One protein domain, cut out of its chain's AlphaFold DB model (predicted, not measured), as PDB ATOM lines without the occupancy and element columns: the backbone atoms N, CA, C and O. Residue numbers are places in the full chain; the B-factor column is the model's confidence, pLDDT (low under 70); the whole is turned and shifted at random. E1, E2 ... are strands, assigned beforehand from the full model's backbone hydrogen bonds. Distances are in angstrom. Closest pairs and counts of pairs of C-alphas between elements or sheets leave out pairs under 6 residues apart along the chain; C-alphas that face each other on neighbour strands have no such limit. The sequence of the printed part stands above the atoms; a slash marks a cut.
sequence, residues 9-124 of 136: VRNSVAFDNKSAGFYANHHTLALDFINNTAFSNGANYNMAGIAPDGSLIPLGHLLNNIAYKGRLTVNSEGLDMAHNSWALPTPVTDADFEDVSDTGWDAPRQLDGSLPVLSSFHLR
ATOM      1  N   VAL A   9      -2.951 -10.998 -45.205       98.75
ATOM      2  CA  VAL A   9      -2.609 -12.316 -44.659       98.75
ATOM      3  C   VAL A   9      -3.250 -13.372 -45.545       98.75
ATOM      4  O   VAL A   9      -4.461 -13.343 -45.788       98.75
ATOM      5  N   ARG A  10      -2.433 -14.288 -46.066       98.62
ATOM      6  CA  ARG A  10      -2.893 -15.326 -46.989       98.62
ATOM      7  C   ARG A  10      -2.225 -16.666 -46.758       98.62
ATOM      8  O   ARG A  10      -1.104 -16.698 -46.250       98.62
ATOM      9  N   ASN A  11      -2.900 -17.741 -47.163       98.19
ATOM     10  CA  ASN A  11      -2.381 -19.111 -47.100       98.19
ATOM     11  C   ASN A  11      -1.859 -19.478 -45.698       98.19
ATOM     12  O   ASN A  11      -0.832 -20.133 -45.552       98.19
ATOM     13  N   SER A  12      -2.527 -18.970 -44.661       98.62
ATOM     14  CA  SER A  12      -2.082 -19.066 -43.270       98.62
ATOM     15  C   SER A  12      -3.101 -19.806 -42.414       98.62
ATOM     16  O   SER A  12      -4.299 -19.814 -42.708       98.62
ATOM     17  N   VAL A  13      -2.619 -20.398 -41.323       98.50
ATOM     18  CA  VAL A  13      -3.451 -21.112 -40.351       98.50
ATOM     19  C   VAL A  13      -3.386 -20.419 -38.995       98.50
ATOM     20  O   VAL A  13      -2.307 -20.025 -38.560       98.50
ATOM     21  N   ALA A  14      -4.532 -20.278 -38.326       98.62
ATOM     22  CA  ALA A  14      -4.613 -19.782 -36.953       98.62
ATOM     23  C   ALA A  14      -5.515 -20.686 -36.111       98.62
ATOM     24  O   ALA A  14      -6.679 -20.897 -36.457       98.62
ATOM     25  N   PHE A  15      -5.015 -21.195 -34.990       98.19
ATOM     26  CA  PHE A  15      -5.795 -22.078 -34.133       98.19
ATOM     27  C   PHE A  15      -5.450 -21.960 -32.659       98.19
ATOM     28  O   PHE A  15      -4.379 -21.469 -32.312       98.19
ATOM     29  N   ASP A  16      -6.403 -22.370 -31.821       97.38
ATOM     30  CA  ASP A  16      -6.315 -22.379 -30.352       97.38
ATOM     31  C   ASP A  16      -5.876 -21.035 -29.733       97.38
ATOM     32  O   ASP A  16      -5.368 -20.936 -28.615       97.38
ATOM     33  N   ASN A  17      -6.101 -19.932 -30.455       98.44
ATOM     34  CA  ASN A  17      -5.848 -18.608 -29.916       98.44
ATOM     35  C   ASN A  17      -6.974 -18.243 -28.950       98.44
ATOM     36  O   ASN A  17      -8.150 -18.176 -29.328       98.44
ATOM     37  N   LYS A  18      -6.596 -17.890 -27.715       98.06
ATOM     38  CA  LYS A  18      -7.524 -17.492 -26.641       98.06
ATOM     39  C   LYS A  18      -8.558 -16.447 -27.079       98.06
ATOM     40  O   LYS A  18      -9.691 -16.475 -26.604       98.06
ATOM     41  N   SER A  19      -8.161 -15.486 -27.918       97.44
ATOM     42  CA  SER A  19      -9.016 -14.362 -28.318       97.44
ATOM     43  C   SER A  19      -9.472 -14.450 -29.770       97.44
ATOM     44  O   SER A  19     -10.659 -14.654 -30.005       97.44
ATOM     45  N   ALA A  20      -8.565 -14.300 -30.735       98.31
ATOM     46  CA  ALA A  20      -8.906 -14.302 -32.151       98.31
ATOM     47  C   ALA A  20      -7.815 -14.975 -32.989       98.31
ATOM     48  O   ALA A  20      -6.645 -14.901 -32.624       98.31
ATOM     49  N   GLY A  21      -8.212 -15.602 -34.098       98.69
ATOM     50  CA  GLY A  21      -7.303 -16.114 -35.121       98.69
ATOM     51  C   GLY A  21      -6.833 -14.984 -36.036       98.69
ATOM     52  O   GLY A  21      -5.761 -14.419 -35.845       98.69
ATOM     53  N   PHE A  22      -7.670 -14.602 -37.002       98.81
ATOM     54  CA  PHE A  22      -7.414 -13.472 -37.896       98.81
ATOM     55  C   PHE A  22      -8.166 -12.231 -37.412       98.81
ATOM     56  O   PHE A  22      -9.396 -12.244 -37.316       98.81
ATOM     57  N   TYR A  23      -7.436 -11.162 -37.083       98.62
ATOM     58  CA  TYR A  23      -7.998  -9.977 -36.432       98.62
ATOM     59  C   TYR A  23      -7.623  -8.680 -37.156       98.62
ATOM     60  O   TYR A  23      -6.444  -8.406 -37.364       98.62
ATOM     61  N   ALA A  24      -8.621  -7.855 -37.488       98.06
ATOM     62  CA  ALA A  24      -8.406  -6.509 -38.023       98.06
ATOM     63  C   ALA A  24      -7.822  -5.532 -36.986       98.06
ATOM     64  O   ALA A  24      -7.207  -4.545 -37.366       98.06
ATOM     65  N   ASN A  25      -7.978  -5.809 -35.689       97.44
ATOM     66  CA  ASN A  25      -7.333  -5.099 -34.581       97.44
ATOM     67  C   ASN A  25      -7.439  -3.569 -34.615       97.44
ATOM     68  O   ASN A  25      -6.442  -2.857 -34.504       97.44
ATOM     69  N   HIS A  26      -8.663  -3.067 -34.759       97.06
ATOM     70  CA  HIS A  26      -8.965  -1.639 -34.818       97.06
ATOM     71  C   HIS A  26      -8.187  -0.912 -35.918       97.06
ATOM     72  O   HIS A  26      -7.886   0.275 -35.799       97.06
ATOM     73  N   HIS A  27      -7.839  -1.610 -37.002       96.25
ATOM     74  CA  HIS A  27      -7.191  -0.960 -38.128       96.25
ATOM     75  C   HIS A  27      -8.155   0.010 -38.808       96.25
ATOM     76  O   HIS A  27      -9.367  -0.200 -38.839       96.25
ATOM     77  N   THR A  28      -7.609   1.088 -39.365       95.69
ATOM     78  CA  THR A  28      -8.411   2.143 -40.020       95.69
ATOM     79  C   THR A  28      -8.715   1.852 -41.491       95.69
ATOM     80  O   THR A  28      -9.363   2.662 -42.151       95.69
ATOM     81  N   LEU A  29      -8.228   0.724 -42.016       95.12
ATOM     82  CA  LEU A  29      -8.441   0.262 -43.386       95.12
ATOM     83  C   LEU A  29      -8.938  -1.184 -43.374       95.12
ATOM     84  O   LEU A  29      -8.568  -1.961 -42.494       95.12
ATOM     85  N   ALA A  30      -9.709  -1.559 -44.392       95.75
ATOM     86  CA  ALA A  30     -10.059  -2.951 -44.632       95.75
ATOM     87  C   ALA A  30      -8.805  -3.755 -45.015       95.75
ATOM     88  O   ALA A  30      -8.134  -3.433 -45.995       95.75
ATOM     89  N   LEU A  31      -8.479  -4.777 -44.224       96.81
ATOM     90  CA  LEU A  31      -7.364  -5.697 -44.473       96.81
ATOM     91  C   LEU A  31      -7.800  -6.860 -45.365       96.81
ATOM     92  O   LEU A  31      -8.973  -7.224 -45.354       96.81
ATOM     93  N   ASP A  32      -6.863  -7.464 -46.095       98.31
ATOM     94  CA  ASP A  32      -7.155  -8.637 -46.923       98.31
ATOM     95  C   ASP A  32      -6.807  -9.936 -46.179       98.31
ATOM     96  O   ASP A  32      -5.648 -10.182 -45.839       98.31
ATOM     97  N   PHE A  33      -7.810 -10.790 -45.978       98.62
ATOM     98  CA  PHE A  33      -7.657 -12.155 -45.477       98.62
ATOM     99  C   PHE A  33      -8.094 -13.126 -46.579       98.62
ATOM    100  O   PHE A  33      -9.281 -13.206 -46.899       98.62
ATOM    101  N   ILE A  34      -7.136 -13.825 -47.195       98.69
ATOM    102  CA  ILE A  34      -7.363 -14.628 -48.409       98.69
ATOM    103  C   ILE A  34      -6.840 -16.052 -48.229       98.69
ATOM    104  O   ILE A  34      -5.677 -16.227 -47.885       98.69
ATOM    105  N   ASN A  35      -7.639 -17.074 -48.544       98.69
ATOM    106  CA  ASN A  35      -7.204 -18.477 -48.473       98.69
ATOM    107  C   ASN A  35      -6.607 -18.832 -47.096       98.69
ATOM    108  O   ASN A  35      -5.542 -19.432 -47.014       98.69
ATOM    109  N   ASN A  36      -7.228 -18.412 -45.995       98.88
ATOM    110  CA  ASN A  36      -6.764 -18.775 -44.657       98.88
ATOM    111  C   ASN A  36      -7.656 -19.844 -44.026       98.88
ATOM    112  O   ASN A  36      -8.841 -19.941 -44.345       98.88
ATOM    113  N   THR A  37      -7.104 -20.622 -43.098       98.75
ATOM    114  CA  THR A  37      -7.860 -21.594 -42.296       98.75
ATOM    115  C   THR A  37      -7.757 -21.216 -40.824       98.75
ATOM    116  O   THR A  37      -6.669 -21.204 -40.259       98.75
ATOM    117  N   ALA A  38      -8.877 -20.915 -40.175       98.69
ATOM    118  CA  ALA A  38      -8.925 -20.676 -38.739       98.69
ATOM    119  C   ALA A  38      -9.841 -21.675 -38.048       98.69
ATOM    120  O   ALA A  38     -10.975 -21.886 -38.495       98.69
ATOM    121  N   PHE A  39      -9.367 -22.249 -36.942       98.25
ATOM    122  CA  PHE A  39     -10.184 -23.155 -36.152       98.25
ATOM    123  C   PHE A  39      -9.963 -23.086 -34.648       98.25
ATOM    124  O   PHE A  39      -8.874 -22.789 -34.176       98.25
ATOM    125  N   SER A  40     -11.022 -23.371 -33.888       97.50
ATOM    126  CA  SER A  40     -10.984 -23.438 -32.417       97.50
ATOM    127  C   SER A  40     -10.409 -22.186 -31.726       97.50
ATOM    128  O   SER A  40      -9.942 -22.262 -30.597       97.50
ATOM    129  N   ASN A  41     -10.459 -21.015 -32.368       98.62
ATOM    130  CA  ASN A  41     -10.093 -19.750 -31.727       98.62
ATOM    131  C   ASN A  41     -11.295 -19.170 -30.966       98.62
ATOM    132  O   ASN A  41     -12.449 -19.505 -31.261       98.62
ATOM    133  N   GLY A  42     -11.055 -18.217 -30.057       98.25
ATOM    134  CA  GLY A  42     -12.142 -17.441 -29.437       98.25
ATOM    135  C   GLY A  42     -13.082 -16.817 -30.486       98.25
ATOM    136  O   GLY A  42     -14.305 -16.952 -30.394       98.25
ATOM    137  N   ALA A  43     -12.504 -16.226 -31.534       98.56
ATOM    138  CA  ALA A  43     -13.138 -15.923 -32.814       98.56
ATOM    139  C   ALA A  43     -12.176 -16.260 -33.959       98.56
ATOM    140  O   ALA A  43     -11.015 -15.864 -33.929       98.56
ATOM    141  N   ASN A  44     -12.632 -16.967 -34.987       98.81
ATOM    142  CA  ASN A  44     -11.781 -17.332 -36.121       98.81
ATOM    143  C   ASN A  44     -11.427 -16.104 -36.967       98.81
ATOM    144  O   ASN A  44     -10.250 -15.886 -37.250       98.81
ATOM    145  N   TYR A  45     -12.420 -15.268 -37.282       98.81
ATOM    146  CA  TYR A  45     -12.233 -13.987 -37.965       98.81
ATOM    147  C   TYR A  45     -12.920 -12.872 -37.175       98.81
ATOM    148  O   TYR A  45     -14.137 -12.869 -37.017       98.81
ATOM    149  N   ASN A  46     -12.154 -11.907 -36.675       98.75
ATOM    150  CA  ASN A  46     -12.686 -10.713 -36.026       98.75
ATOM    151  C   ASN A  46     -12.339  -9.489 -36.876       98.75
ATOM    152  O   ASN A  46     -11.167  -9.186 -37.078       98.75
ATOM    153  N   MET A  47     -13.339  -8.781 -37.387       98.69
ATOM    154  CA  MET A  47     -13.108  -7.670 -38.316       98.69
ATOM    155  C   MET A  47     -13.341  -6.304 -37.669       98.69
ATOM    156  O   MET A  47     -13.655  -5.341 -38.361       98.69
ATOM    157  N   ALA A  48     -13.154  -6.192 -36.345       98.50
ATOM    158  CA  ALA A  48     -13.232  -4.901 -35.663       98.50
ATOM    159  C   ALA A  48     -12.145  -3.953 -36.185       98.50
ATOM    160  O   ALA A  48     -10.970  -4.097 -35.850       98.50
ATOM    161  N   GLY A  49     -12.554  -2.987 -36.998       97.31
ATOM    162  CA  GLY A  49     -11.795  -1.804 -37.363       97.31
ATOM    163  C   GLY A  49     -12.182  -0.610 -36.493       97.31
ATOM    164  O   GLY A  49     -12.895  -0.741 -35.491       97.31
ATOM    165  N   ILE A  50     -11.696   0.571 -36.872       96.88
ATOM    166  CA  ILE A  50     -12.030   1.826 -36.195       96.88
ATOM    167  C   ILE A  50     -12.266   2.957 -37.199       96.88
ATOM    168  O   ILE A  50     -11.504   3.142 -38.154       96.88
ATOM    169  N   ALA A  51     -13.332   3.722 -36.980       95.25
ATOM    170  CA  ALA A  51     -13.666   4.896 -37.767       95.25
ATOM    171  C   ALA A  51     -12.844   6.120 -37.311       95.25
ATOM    172  O   ALA A  51     -12.263   6.112 -36.224       95.25
ATOM    173  N   PRO A  52     -12.784   7.206 -38.108       92.88
ATOM    174  CA  PRO A  52     -12.046   8.417 -37.735       92.88
ATOM    175  C   PRO A  52     -12.510   9.080 -36.429       92.88
ATOM    176  O   PRO A  52     -11.715   9.765 -35.793       92.88
ATOM    177  N   ASP A  53     -13.769   8.880 -36.036       95.25
ATOM    178  CA  ASP A  53     -14.339   9.380 -34.778       95.25
ATOM    179  C   ASP A  53     -14.080   8.450 -33.576       95.25
ATOM    180  O   ASP A  53     -14.519   8.737 -32.463       95.25
ATOM    181  N   GLY A  54     -13.354   7.347 -33.784       95.06
ATOM    182  CA  GLY A  54     -13.028   6.360 -32.757       95.06
ATOM    183  C   GLY A  54     -14.083   5.269 -32.562       95.06
ATOM    184  O   GLY A  54     -13.869   4.375 -31.744       95.06
ATOM    185  N   SER A  55     -15.202   5.300 -33.292       97.56
ATOM    186  CA  SER A  55     -16.219   4.248 -33.208       97.56
ATOM    187  C   SER A  55     -15.738   2.927 -33.825       97.56
ATOM    188  O   SER A  55     -14.952   2.903 -34.776       97.56
ATOM    189  N   LEU A  56     -16.204   1.803 -33.269       97.94
ATOM    190  CA  LEU A  56     -15.951   0.472 -33.825       97.94
ATOM    191  C   LEU A  56     -16.776   0.293 -35.100       97.94
ATOM    192  O   LEU A  56     -17.999   0.425 -35.066       97.94
ATOM    193  N   ILE A  57     -16.107  -0.068 -36.194       97.69
ATOM    194  CA  ILE A  57     -16.747  -0.421 -37.466       97.69
ATOM    195  C   ILE A  57     -16.121  -1.699 -38.040       97.69
ATOM    196  O   ILE A  57     -14.902  -1.852 -37.963       97.69
ATOM    197  N   PRO A  58     -16.905  -2.620 -38.624       98.19
ATOM    198  CA  PRO A  58     -16.372  -3.727 -39.412       98.19
ATOM    199  C   PRO A  58     -15.501  -3.234 -40.572       98.19
ATOM    200  O   PRO A  58     -15.949  -2.416 -41.374       98.19
ATOM    201  N   LEU A  59     -14.273  -3.745 -40.696       96.88
ATOM    202  CA  LEU A  59     -13.382  -3.476 -41.828       96.88
ATOM    203  C   LEU A  59     -12.595  -4.736 -42.208       96.88
ATOM    204  O   LEU A  59     -11.792  -5.241 -41.426       96.88
ATOM    205  N   GLY A  60     -12.769  -5.213 -43.441       97.19
ATOM    206  CA  GLY A  60     -12.011  -6.339 -43.982       97.19
ATOM    207  C   GLY A  60     -12.516  -6.797 -45.348       97.19
ATOM    208  O   GLY A  60     -13.665  -6.552 -45.704       97.19
ATOM    209  N   HIS A  61     -11.651  -7.486 -46.088       97.88
ATOM    210  CA  HIS A  61     -11.985  -8.252 -47.286       97.88
ATOM    211  C   HIS A  61     -11.650  -9.719 -47.019       97.88
ATOM    212  O   HIS A  61     -10.491 -10.066 -46.783       97.88
ATOM    213  N   LEU A  62     -12.673 -10.573 -47.013       98.56
ATOM    214  CA  LEU A  62     -12.539 -11.982 -46.655       98.56
ATOM    215  C   LEU A  62     -12.919 -12.821 -47.868       98.56
ATOM    216  O   LEU A  62     -14.081 -12.829 -48.284       98.56
ATOM    217  N   LEU A  63     -11.930 -13.507 -48.433       98.44
ATOM    218  CA  LEU A  63     -12.080 -14.314 -49.637       98.44
ATOM    219  C   LEU A  63     -11.546 -15.726 -49.399       98.44
ATOM    220  O   LEU A  63     -10.422 -15.884 -48.918       98.44
ATOM    221  N   ASN A  64     -12.320 -16.745 -49.784       98.62
ATOM    222  CA  ASN A  64     -11.872 -18.144 -49.797       98.62
ATOM    223  C   ASN A  64     -11.357 -18.657 -48.438       98.62
ATOM    224  O   ASN A  64     -10.473 -19.510 -48.375       98.62
ATOM    225  N   ASN A  65     -11.851 -18.123 -47.325       98.81
ATOM    226  CA  ASN A  65     -11.382 -18.519 -46.005       98.81
ATOM    227  C   ASN A  65     -12.209 -19.666 -45.426       98.81
ATOM    228  O   ASN A  65     -13.423 -19.746 -45.615       98.81
ATOM    229  N   ILE A  66     -11.557 -20.501 -44.623       98.75
ATOM    230  CA  ILE A  66     -12.202 -21.498 -43.777       98.75
ATOM    231  C   ILE A  66     -12.220 -20.978 -42.340       98.75
ATOM    232  O   ILE A  66     -11.179 -20.648 -41.772       98.75
ATOM    233  N   ALA A  67     -13.409 -20.925 -41.749       98.44
ATOM    234  CA  ALA A  67     -13.629 -20.873 -40.308       98.44
ATOM    235  C   ALA A  67     -14.285 -22.185 -39.862       98.44
ATOM    236  O   ALA A  67     -15.309 -22.583 -40.431       98.44
ATOM    237  N   TYR A  68     -13.734 -22.842 -38.843       98.25
ATOM    238  CA  TYR A  68     -14.256 -24.112 -38.342       98.25
ATOM    239  C   TYR A  68     -14.075 -24.265 -36.829       98.25
ATOM    240  O   TYR A  68     -12.994 -24.016 -36.335       98.25
ATOM    241  N   LYS A  69     -15.098 -24.702 -36.078       96.00
ATOM    242  CA  LYS A  69     -15.098 -24.733 -34.593       96.00
ATOM    243  C   LYS A  69     -14.873 -23.337 -33.959       96.00
ATOM    244  O   LYS A  69     -14.222 -22.462 -34.520       96.00
ATOM    245  N   GLY A  70     -15.448 -23.090 -32.781       93.06
ATOM    246  CA  GLY A  70     -15.442 -21.753 -32.164       93.06
ATOM    247  C   GLY A  70     -16.400 -20.762 -32.846       93.06
ATOM    248  O   GLY A  70     -17.327 -21.161 -33.553       93.06
ATOM    249  N   ARG A  71     -16.210 -19.454 -32.616       97.56
ATOM    250  CA  ARG A  71     -17.026 -18.409 -33.268       97.56
ATOM    251  C   ARG A  71     -16.468 -18.130 -34.659       97.56
ATOM    252  O   ARG A  71     -15.321 -17.712 -34.775       97.56
ATOM    253  N   LEU A  72     -17.262 -18.360 -35.707       98.19
ATOM    254  CA  LEU A  72     -16.777 -18.278 -37.091       98.19
ATOM    255  C   LEU A  72     -16.331 -16.860 -37.462       98.19
ATOM    256  O   LEU A  72     -15.193 -16.665 -37.884       98.19
ATOM    257  N   THR A  73     -17.201 -15.878 -37.248       98.25
ATOM    258  CA  THR A  73     -16.892 -14.464 -37.462       98.25
ATOM    259  C   THR A  73     -17.458 -13.601 -36.334       98.25
ATOM    260  O   THR A  73     -18.404 -13.997 -35.649       98.25
ATOM    261  N   VAL A  74     -16.860 -12.429 -36.115       98.44
ATOM    262  CA  VAL A  74     -17.360 -11.364 -35.231       98.44
ATOM    263  C   VAL A  74     -17.024 -10.012 -35.868       98.44
ATOM    264  O   VAL A  74     -15.955  -9.873 -36.468       98.44
ATOM    265  N   ASN A  75     -17.902  -9.014 -35.713       98.38
ATOM    266  CA  ASN A  75     -17.742  -7.666 -36.277       98.38
ATOM    267  C   ASN A  75     -17.568  -7.689 -37.801       98.38
ATOM    268  O   ASN A  75     -16.692  -7.011 -38.322       98.38
ATOM    269  N   SER A  76     -18.336  -8.526 -38.499       97.31
ATOM    270  CA  SER A  76     -18.236  -8.745 -39.952       97.31
ATOM    271  C   SER A  76     -19.482  -8.287 -40.717       97.31
ATOM    272  O   SER A  76     -19.636  -8.594 -41.896       97.31
ATOM    273  N   GLU A  77     -20.415  -7.625 -40.040       95.50
ATOM    274  CA  GLU A  77     -21.695  -7.207 -40.598       95.50
ATOM    275  C   GLU A  77     -21.493  -6.172 -41.711       95.50
ATOM    276  O   GLU A  77     -20.735  -5.216 -41.563       95.50
ATOM    277  N   GLY A  78     -22.183  -6.360 -42.839       94.12
ATOM    278  CA  GLY A  78     -22.131  -5.434 -43.975       94.12
ATOM    279  C   GLY A  78     -20.844  -5.483 -44.805       94.12
ATOM    280  O   GLY A  78     -20.747  -4.745 -45.784       94.12
ATOM    281  N   LEU A  79     -19.878  -6.342 -44.461       96.50
ATOM    282  CA  LEU A  79     -18.698  -6.564 -45.294       96.50
ATOM    283  C   LEU A  79     -19.058  -7.339 -46.563       96.50
ATOM    284  O   LEU A  79     -19.806  -8.318 -46.514       96.50
ATOM    285  N   ASP A  80     -18.455  -6.936 -47.680       88.81
ATOM    286  CA  ASP A  80     -18.450  -7.737 -48.900       88.81
ATOM    287  C   ASP A  80     -17.444  -8.888 -48.743       88.81
ATOM    288  O   ASP A  80     -16.242  -8.682 -48.550       88.81
ATOM    289  N   MET A  81     -17.964 -10.112 -48.746       95.88
ATOM    290  CA  MET A  81     -17.231 -11.343 -48.472       95.88
ATOM    291  C   MET A  81     -17.657 -12.403 -49.478       95.88
ATOM    292  O   MET A  81     -18.851 -12.610 -49.688       95.88
ATOM    293  N   ALA A  82     -16.701 -13.141 -50.042       96.75
ATOM    294  CA  ALA A  82     -17.000 -14.142 -51.062       96.75
ATOM    295  C   ALA A  82     -16.312 -15.480 -50.783       96.75
ATOM    296  O   ALA A  82     -15.178 -15.533 -50.311       96.75
ATOM    297  N   HIS A  83     -17.015 -16.570 -51.109       96.50
ATOM    298  CA  HIS A  83     -16.483 -17.937 -51.095       96.50
ATOM    299  C   HIS A  83     -15.848 -18.374 -49.761       96.50
ATOM    300  O   HIS A  83     -14.927 -19.177 -49.747       96.50
ATOM    301  N   ASN A  84     -16.336 -17.875 -48.625       98.38
ATOM    302  CA  ASN A  84     -15.876 -18.332 -47.314       98.38
ATOM    303  C   ASN A  84     -16.745 -19.483 -46.791       98.38
ATOM    304  O   ASN A  84     -17.936 -19.563 -47.104       98.38
ATOM    305  N   SER A  85     -16.189 -20.335 -45.929       98.31
ATOM    306  CA  SER A  85     -16.878 -21.537 -45.440       98.31
ATOM    307  C   SER A  85     -18.185 -21.249 -44.692       98.31
ATOM    308  O   SER A  85     -19.114 -22.051 -44.745       98.31
ATOM    309  N   TRP A  86     -18.292 -20.096 -44.026       96.94
ATOM    310  CA  TRP A  86     -19.495 -19.671 -43.298       96.94
ATOM    311  C   TRP A  86     -20.628 -19.163 -44.203       96.94
ATOM    312  O   TRP A  86     -21.717 -18.896 -43.704       96.94
ATOM    313  N   ALA A  87     -20.397 -19.037 -45.515       94.31
ATOM    314  CA  ALA A  87     -21.439 -18.742 -46.499       94.31
ATOM    315  C   ALA A  87     -22.089 -20.013 -47.077       94.31
ATOM    316  O   ALA A  87     -23.044 -19.925 -47.849       94.31
ATOM    317  N   LEU A  88     -21.573 -21.200 -46.739       95.06
ATOM    318  CA  LEU A  88     -22.122 -22.464 -47.219       95.06
ATOM    319  C   LEU A  88     -23.467 -22.773 -46.543       95.06
ATOM    320  O   LEU A  88     -23.651 -22.472 -45.364       95.06
ATOM    321  N   PRO A  89     -24.396 -23.442 -47.253       93.88
ATOM    322  CA  PRO A  89     -25.710 -23.777 -46.705       93.88
ATOM    323  C   PRO A  89     -25.636 -24.809 -45.571       93.88
ATOM    324  O   PRO A  89     -26.576 -24.935 -44.789       93.88
ATOM    325  N   THR A  90     -24.536 -25.561 -45.484       94.25
ATOM    326  CA  THR A  90     -24.295 -26.560 -44.442       94.25
ATOM    327  C   THR A  90     -23.040 -26.219 -43.629       94.25
ATOM    328  O   THR A  90     -22.044 -25.761 -44.200       94.25
ATOM    329  N   PRO A  91     -23.039 -26.450 -42.302       94.62
ATOM    330  CA  PRO A  91     -21.868 -26.196 -41.460       94.62
ATOM    331  C   PRO A  91     -20.663 -27.046 -41.861       94.62
ATOM    332  O   PRO A  91     -20.837 -28.170 -42.326       94.62
ATOM    333  N   VAL A  92     -19.445 -26.532 -41.667       97.75
ATOM    334  CA  VAL A  92     -18.188 -27.301 -41.783       97.75
ATOM    335  C   VAL A  92     -18.159 -28.452 -40.781       97.75
ATOM    336  O   VAL A  92     -18.595 -28.290 -39.642       97.75
ATOM    337  N   THR A  93     -17.653 -29.611 -41.201       97.62
ATOM    338  CA  THR A  93     -17.551 -30.825 -40.378       97.62
ATOM    339  C   THR A  93     -16.161 -31.448 -40.483       97.62
ATOM    340  O   THR A  93     -15.427 -31.160 -41.424       97.62
ATOM    341  N   ASP A  94     -15.816 -32.351 -39.559       97.81
ATOM    342  CA  ASP A  94     -14.538 -33.076 -39.615       97.81
ATOM    343  C   ASP A  94     -14.397 -33.890 -40.922       97.81
ATOM    344  O   ASP A  94     -13.291 -34.096 -41.410       97.81
ATOM    345  N   ALA A  95     -15.513 -34.302 -41.539       97.25
ATOM    346  CA  ALA A  95     -15.522 -35.059 -42.793       97.25
ATOM    347  C   ALA A  95     -15.037 -34.251 -44.011       97.25
ATOM    348  O   ALA A  95     -14.667 -34.845 -45.026       97.25
ATOM    349  N   ASP A  96     -15.018 -32.917 -43.917       98.00
ATOM    350  CA  ASP A  96     -14.489 -32.045 -44.969       98.00
ATOM    351  C   ASP A  96     -12.940 -32.082 -45.030       98.00
ATOM    352  O   ASP A  96     -12.364 -31.611 -46.016       98.00
ATOM    353  N   PHE A  97     -12.273 -32.666 -44.021       97.81
ATOM    354  CA  PHE A  97     -10.814 -32.714 -43.874       97.81
ATOM    355  C   PHE A  97     -10.251 -34.148 -43.879       97.81
ATOM    356  O   PHE A  97     -10.950 -35.143 -43.638       97.81
ATOM    357  N   GLU A  98      -8.959 -34.266 -44.188       97.00
ATOM    358  CA  GLU A  98      -8.207 -35.519 -44.059       97.00
ATOM    359  C   GLU A  98      -7.952 -35.867 -42.590       97.00
ATOM    360  O   GLU A  98      -8.177 -37.005 -42.178       97.00
ATOM    361  N   ASP A  99      -7.560 -34.860 -41.809       96.25
ATOM    362  CA  ASP A  99      -7.321 -34.906 -40.369       96.25
ATOM    363  C   ASP A  99      -7.704 -33.544 -39.755       96.25
ATOM    364  O   ASP A  99      -7.651 -32.513 -40.422       96.25
ATOM    365  N   VAL A 100      -8.100 -33.530 -38.487       96.00
ATOM    366  CA  VAL A 100      -8.479 -32.333 -37.713       96.00
ATOM    367  C   VAL A 100      -7.656 -32.187 -36.430       96.00
ATOM    368  O   VAL A 100      -8.036 -31.430 -35.536       96.00
ATOM    369  N   SER A 101      -6.549 -32.924 -36.322       94.50
ATOM    370  CA  SER A 101      -5.618 -32.855 -35.199       94.50
ATOM    371  C   SER A 101      -4.957 -31.476 -35.087       94.50
ATOM    372  O   SER A 101      -4.353 -30.963 -36.037       94.50
ATOM    373  N   ASP A 102      -5.025 -30.901 -33.890       90.81
ATOM    374  CA  ASP A 102      -4.291 -29.707 -33.461       90.81
ATOM    375  C   ASP A 102      -2.941 -30.042 -32.797       90.81
ATOM    376  O   ASP A 102      -2.206 -29.150 -32.377       90.81
ATOM    377  N   THR A 103      -2.563 -31.322 -32.766       92.69
ATOM    378  CA  THR A 103      -1.261 -31.791 -32.274       92.69
ATOM    379  C   THR A 103      -0.270 -31.995 -33.425       92.69
ATOM    380  O   THR A 103      -0.671 -32.238 -34.563       92.69
ATOM    381  N   GLY A 104       1.036 -31.884 -33.148       92.56
ATOM    382  CA  GLY A 104       2.104 -32.093 -34.139       92.56
ATOM    383  C   GLY A 104       2.423 -30.887 -35.032       92.56
ATOM    384  O   GLY A 104       3.304 -30.970 -35.884       92.56
ATOM    385  N   TRP A 105       1.762 -29.746 -34.823       94.94
ATOM    386  CA  TRP A 105       2.052 -28.481 -35.516       94.94
ATOM    387  C   TRP A 105       3.405 -27.856 -35.133       94.94
ATOM    388  O   TRP A 105       3.875 -26.931 -35.793       94.94
ATOM    389  N   ASP A 106       4.037 -28.377 -34.085       95.56
ATOM    390  CA  ASP A 106       5.384 -28.063 -33.612       95.56
ATOM    391  C   ASP A 106       6.454 -29.037 -34.141       95.56
ATOM    392  O   ASP A 106       7.615 -28.965 -33.727       95.56
ATOM    393  N   ALA A 107       6.085 -29.932 -35.067       96.50
ATOM    394  CA  ALA A 107       7.024 -30.835 -35.715       96.50
ATOM    395  C   ALA A 107       8.216 -30.066 -36.323       96.50
ATOM    396  O   ALA A 107       8.057 -28.951 -36.838       96.50
ATOM    397  N   PRO A 108       9.428 -30.653 -36.291       97.56
ATOM    398  CA  PRO A 108      10.602 -30.001 -36.843       97.56
ATOM    399  C   PRO A 108      10.403 -29.703 -38.330       97.56
ATOM    400  O   PRO A 108       9.824 -30.492 -39.079       97.56
ATOM    401  N   ARG A 109      10.939 -28.559 -38.763       98.19
ATOM    402  CA  ARG A 109      11.063 -28.229 -40.185       98.19
ATOM    403  C   ARG A 109      11.836 -29.319 -40.922       98.19
ATOM    404  O   ARG A 109      12.647 -30.037 -40.336       98.19
ATOM    405  N   GLN A 110      11.608 -29.395 -42.224       98.19
ATOM    406  CA  GLN A 110      12.384 -30.276 -43.085       98.19
ATOM    407  C   GLN A 110      13.837 -29.793 -43.172       98.19
ATOM    408  O   GLN A 110      14.163 -28.662 -42.802       98.19
ATOM    409  N   LEU A 111      14.724 -30.652 -43.678       97.56
ATOM    410  CA  LEU A 111      16.164 -30.376 -43.749       97.56
ATOM    411  C   LEU A 111      16.500 -29.111 -44.562       97.56
ATOM    412  O   LEU A 111      17.508 -28.460 -44.298       97.56
ATOM    413  N   ASP A 112      15.652 -28.748 -45.522       98.00
ATOM    414  CA  ASP A 112      15.783 -27.551 -46.358       98.00
ATOM    415  C   ASP A 112      15.174 -26.279 -45.727       98.00
ATOM    416  O   ASP A 112      15.197 -25.209 -46.332       98.00
ATOM    417  N   GLY A 113      14.630 -26.380 -44.510       97.88
ATOM    418  CA  GLY A 113      13.980 -25.284 -43.791       97.88
ATOM    419  C   GLY A 113      12.502 -25.075 -44.138       97.88
ATOM    420  O   GLY A 113      11.847 -24.228 -43.515       97.88
ATOM    421  N   SER A 114      11.943 -25.843 -45.078       97.75
ATOM    422  CA  SER A 114      10.508 -25.822 -45.366       97.75
ATOM    423  C   SER A 114       9.680 -26.301 -44.164       97.75
ATOM    424  O   SER A 114      10.184 -26.929 -43.225       97.75
ATOM    425  N   LEU A 115       8.397 -25.928 -44.145       96.00
ATOM    426  CA  LEU A 115       7.471 -26.348 -43.091       96.00
ATOM    427  C   LEU A 115       7.325 -27.882 -43.073       96.00
ATOM    428  O   LEU A 115       7.477 -28.520 -44.121       96.00
ATOM    429  N   PRO A 116       7.036 -28.487 -41.904       95.56
ATOM    430  CA  PRO A 116       6.703 -29.905 -41.843       95.56
ATOM    431  C   PRO A 116       5.491 -30.212 -42.730       95.56
ATOM    432  O   PRO A 116       4.573 -29.398 -42.855       95.56
ATOM    433  N   VAL A 117       5.483 -31.399 -43.333       93.06
ATOM    434  CA  VAL A 117       4.311 -31.909 -44.050       93.06
ATOM    435  C   VAL A 117       3.328 -32.444 -43.016       93.06
ATOM    436  O   VAL A 117       3.636 -33.403 -42.309       93.06
ATOM    437  N   LEU A 118       2.159 -31.818 -42.923       92.50
ATOM    438  CA  LEU A 118       1.083 -32.191 -42.006       92.50
ATOM    439  C   LEU A 118      -0.151 -32.572 -42.825       92.50
ATOM    440  O   LEU A 118      -0.434 -31.913 -43.817       92.50
ATOM    441  N   SER A 119      -0.908 -33.583 -42.400       92.75
ATOM    442  CA  SER A 119      -2.247 -33.879 -42.947       92.75
ATOM    443  C   SER A 119      -3.341 -33.027 -42.300       92.75
ATOM    444  O   SER A 119      -4.407 -32.826 -42.880       92.75
ATOM    445  N   SER A 120      -3.083 -32.504 -41.097       94.44
ATOM    446  CA  SER A 120      -4.028 -31.700 -40.327       94.44
ATOM    447  C   SER A 120      -4.601 -30.549 -41.152       94.44
ATOM    448  O   SER A 120      -3.870 -29.721 -41.695       94.44
ATOM    449  N   PHE A 121      -5.928 -30.504 -41.224       94.88
ATOM    450  CA  PHE A 121      -6.742 -29.504 -41.912       94.88
ATOM    451  C   PHE A 121      -6.501 -29.360 -43.418       94.88
ATOM    452  O   PHE A 121      -6.996 -28.405 -44.024       94.88
ATOM    453  N   HIS A 122      -5.838 -30.333 -44.048       96.00
ATOM    454  CA  HIS A 122      -5.932 -30.507 -45.493       96.00
ATOM    455  C   HIS A 122      -7.334 -30.991 -45.860       96.00
ATOM    456  O   HIS A 122      -7.971 -31.744 -45.119       96.00
ATOM    457  N   LEU A 123      -7.838 -30.519 -46.999       97.12
ATOM    458  CA  LEU A 123      -9.166 -30.887 -47.472       97.12
ATOM    459  C   LEU A 123      -9.161 -32.316 -47.995       97.12
ATOM    460  O   LEU A 123      -8.311 -32.689 -48.800       97.12
ATOM    461  N   ARG A 124     -10.170 -33.094 -47.605       96.81
ATOM    462  CA  ARG A 124     -10.379 -34.421 -48.187       96.81
ATOM    463  C   ARG A 124     -10.734 -34.290 -49.676       96.81
ATOM    464  O   ARG A 124     -11.461 -33.358 -50.042       96.81
TER     465      ARG A 124
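This is residues 9 to 124 of the 136 residues of the protein "Pectate lyase L" of Pseudomonas savastanoi pv. fraxini (UniProt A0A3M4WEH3). With little regular structure, residues 9 to 74 wind in stacked turns whose parallel strands make three walls, E1-E4-E9, E2-E5-E10 and E3-E8, with hairpin E6-E7 at one corner; residues 93 to 124 make an arm. The 116 printed residues have ten strands, all strand in class, and no named helix. The whole is compact: radius of gyration of the C-alphas 15.2 A, spans 50 by 35 by 23 A.

E1 is residues 13 to 15, E2 20 to 23, E3 32 to 34, E4 37 to 39, E5 43 to 46, E6 48 to 50, E7 56 to 58, E8 61 to 63, E9 66 to 68 and E10 71 to 74. C-alpha 13 is at (-3.451, -21.112, -40.351), C-alpha 74 at (-17.360, -11.364, -35.231).

E1 and E4 are parallel at 5 degrees, N 14 and O 37 3.0 A apart. E6 and E7 are antiparallel at 123 degrees, N 49 and O 57 2.8 A apart.

The printed part has no cut; no printed residue has pLDDT under 70.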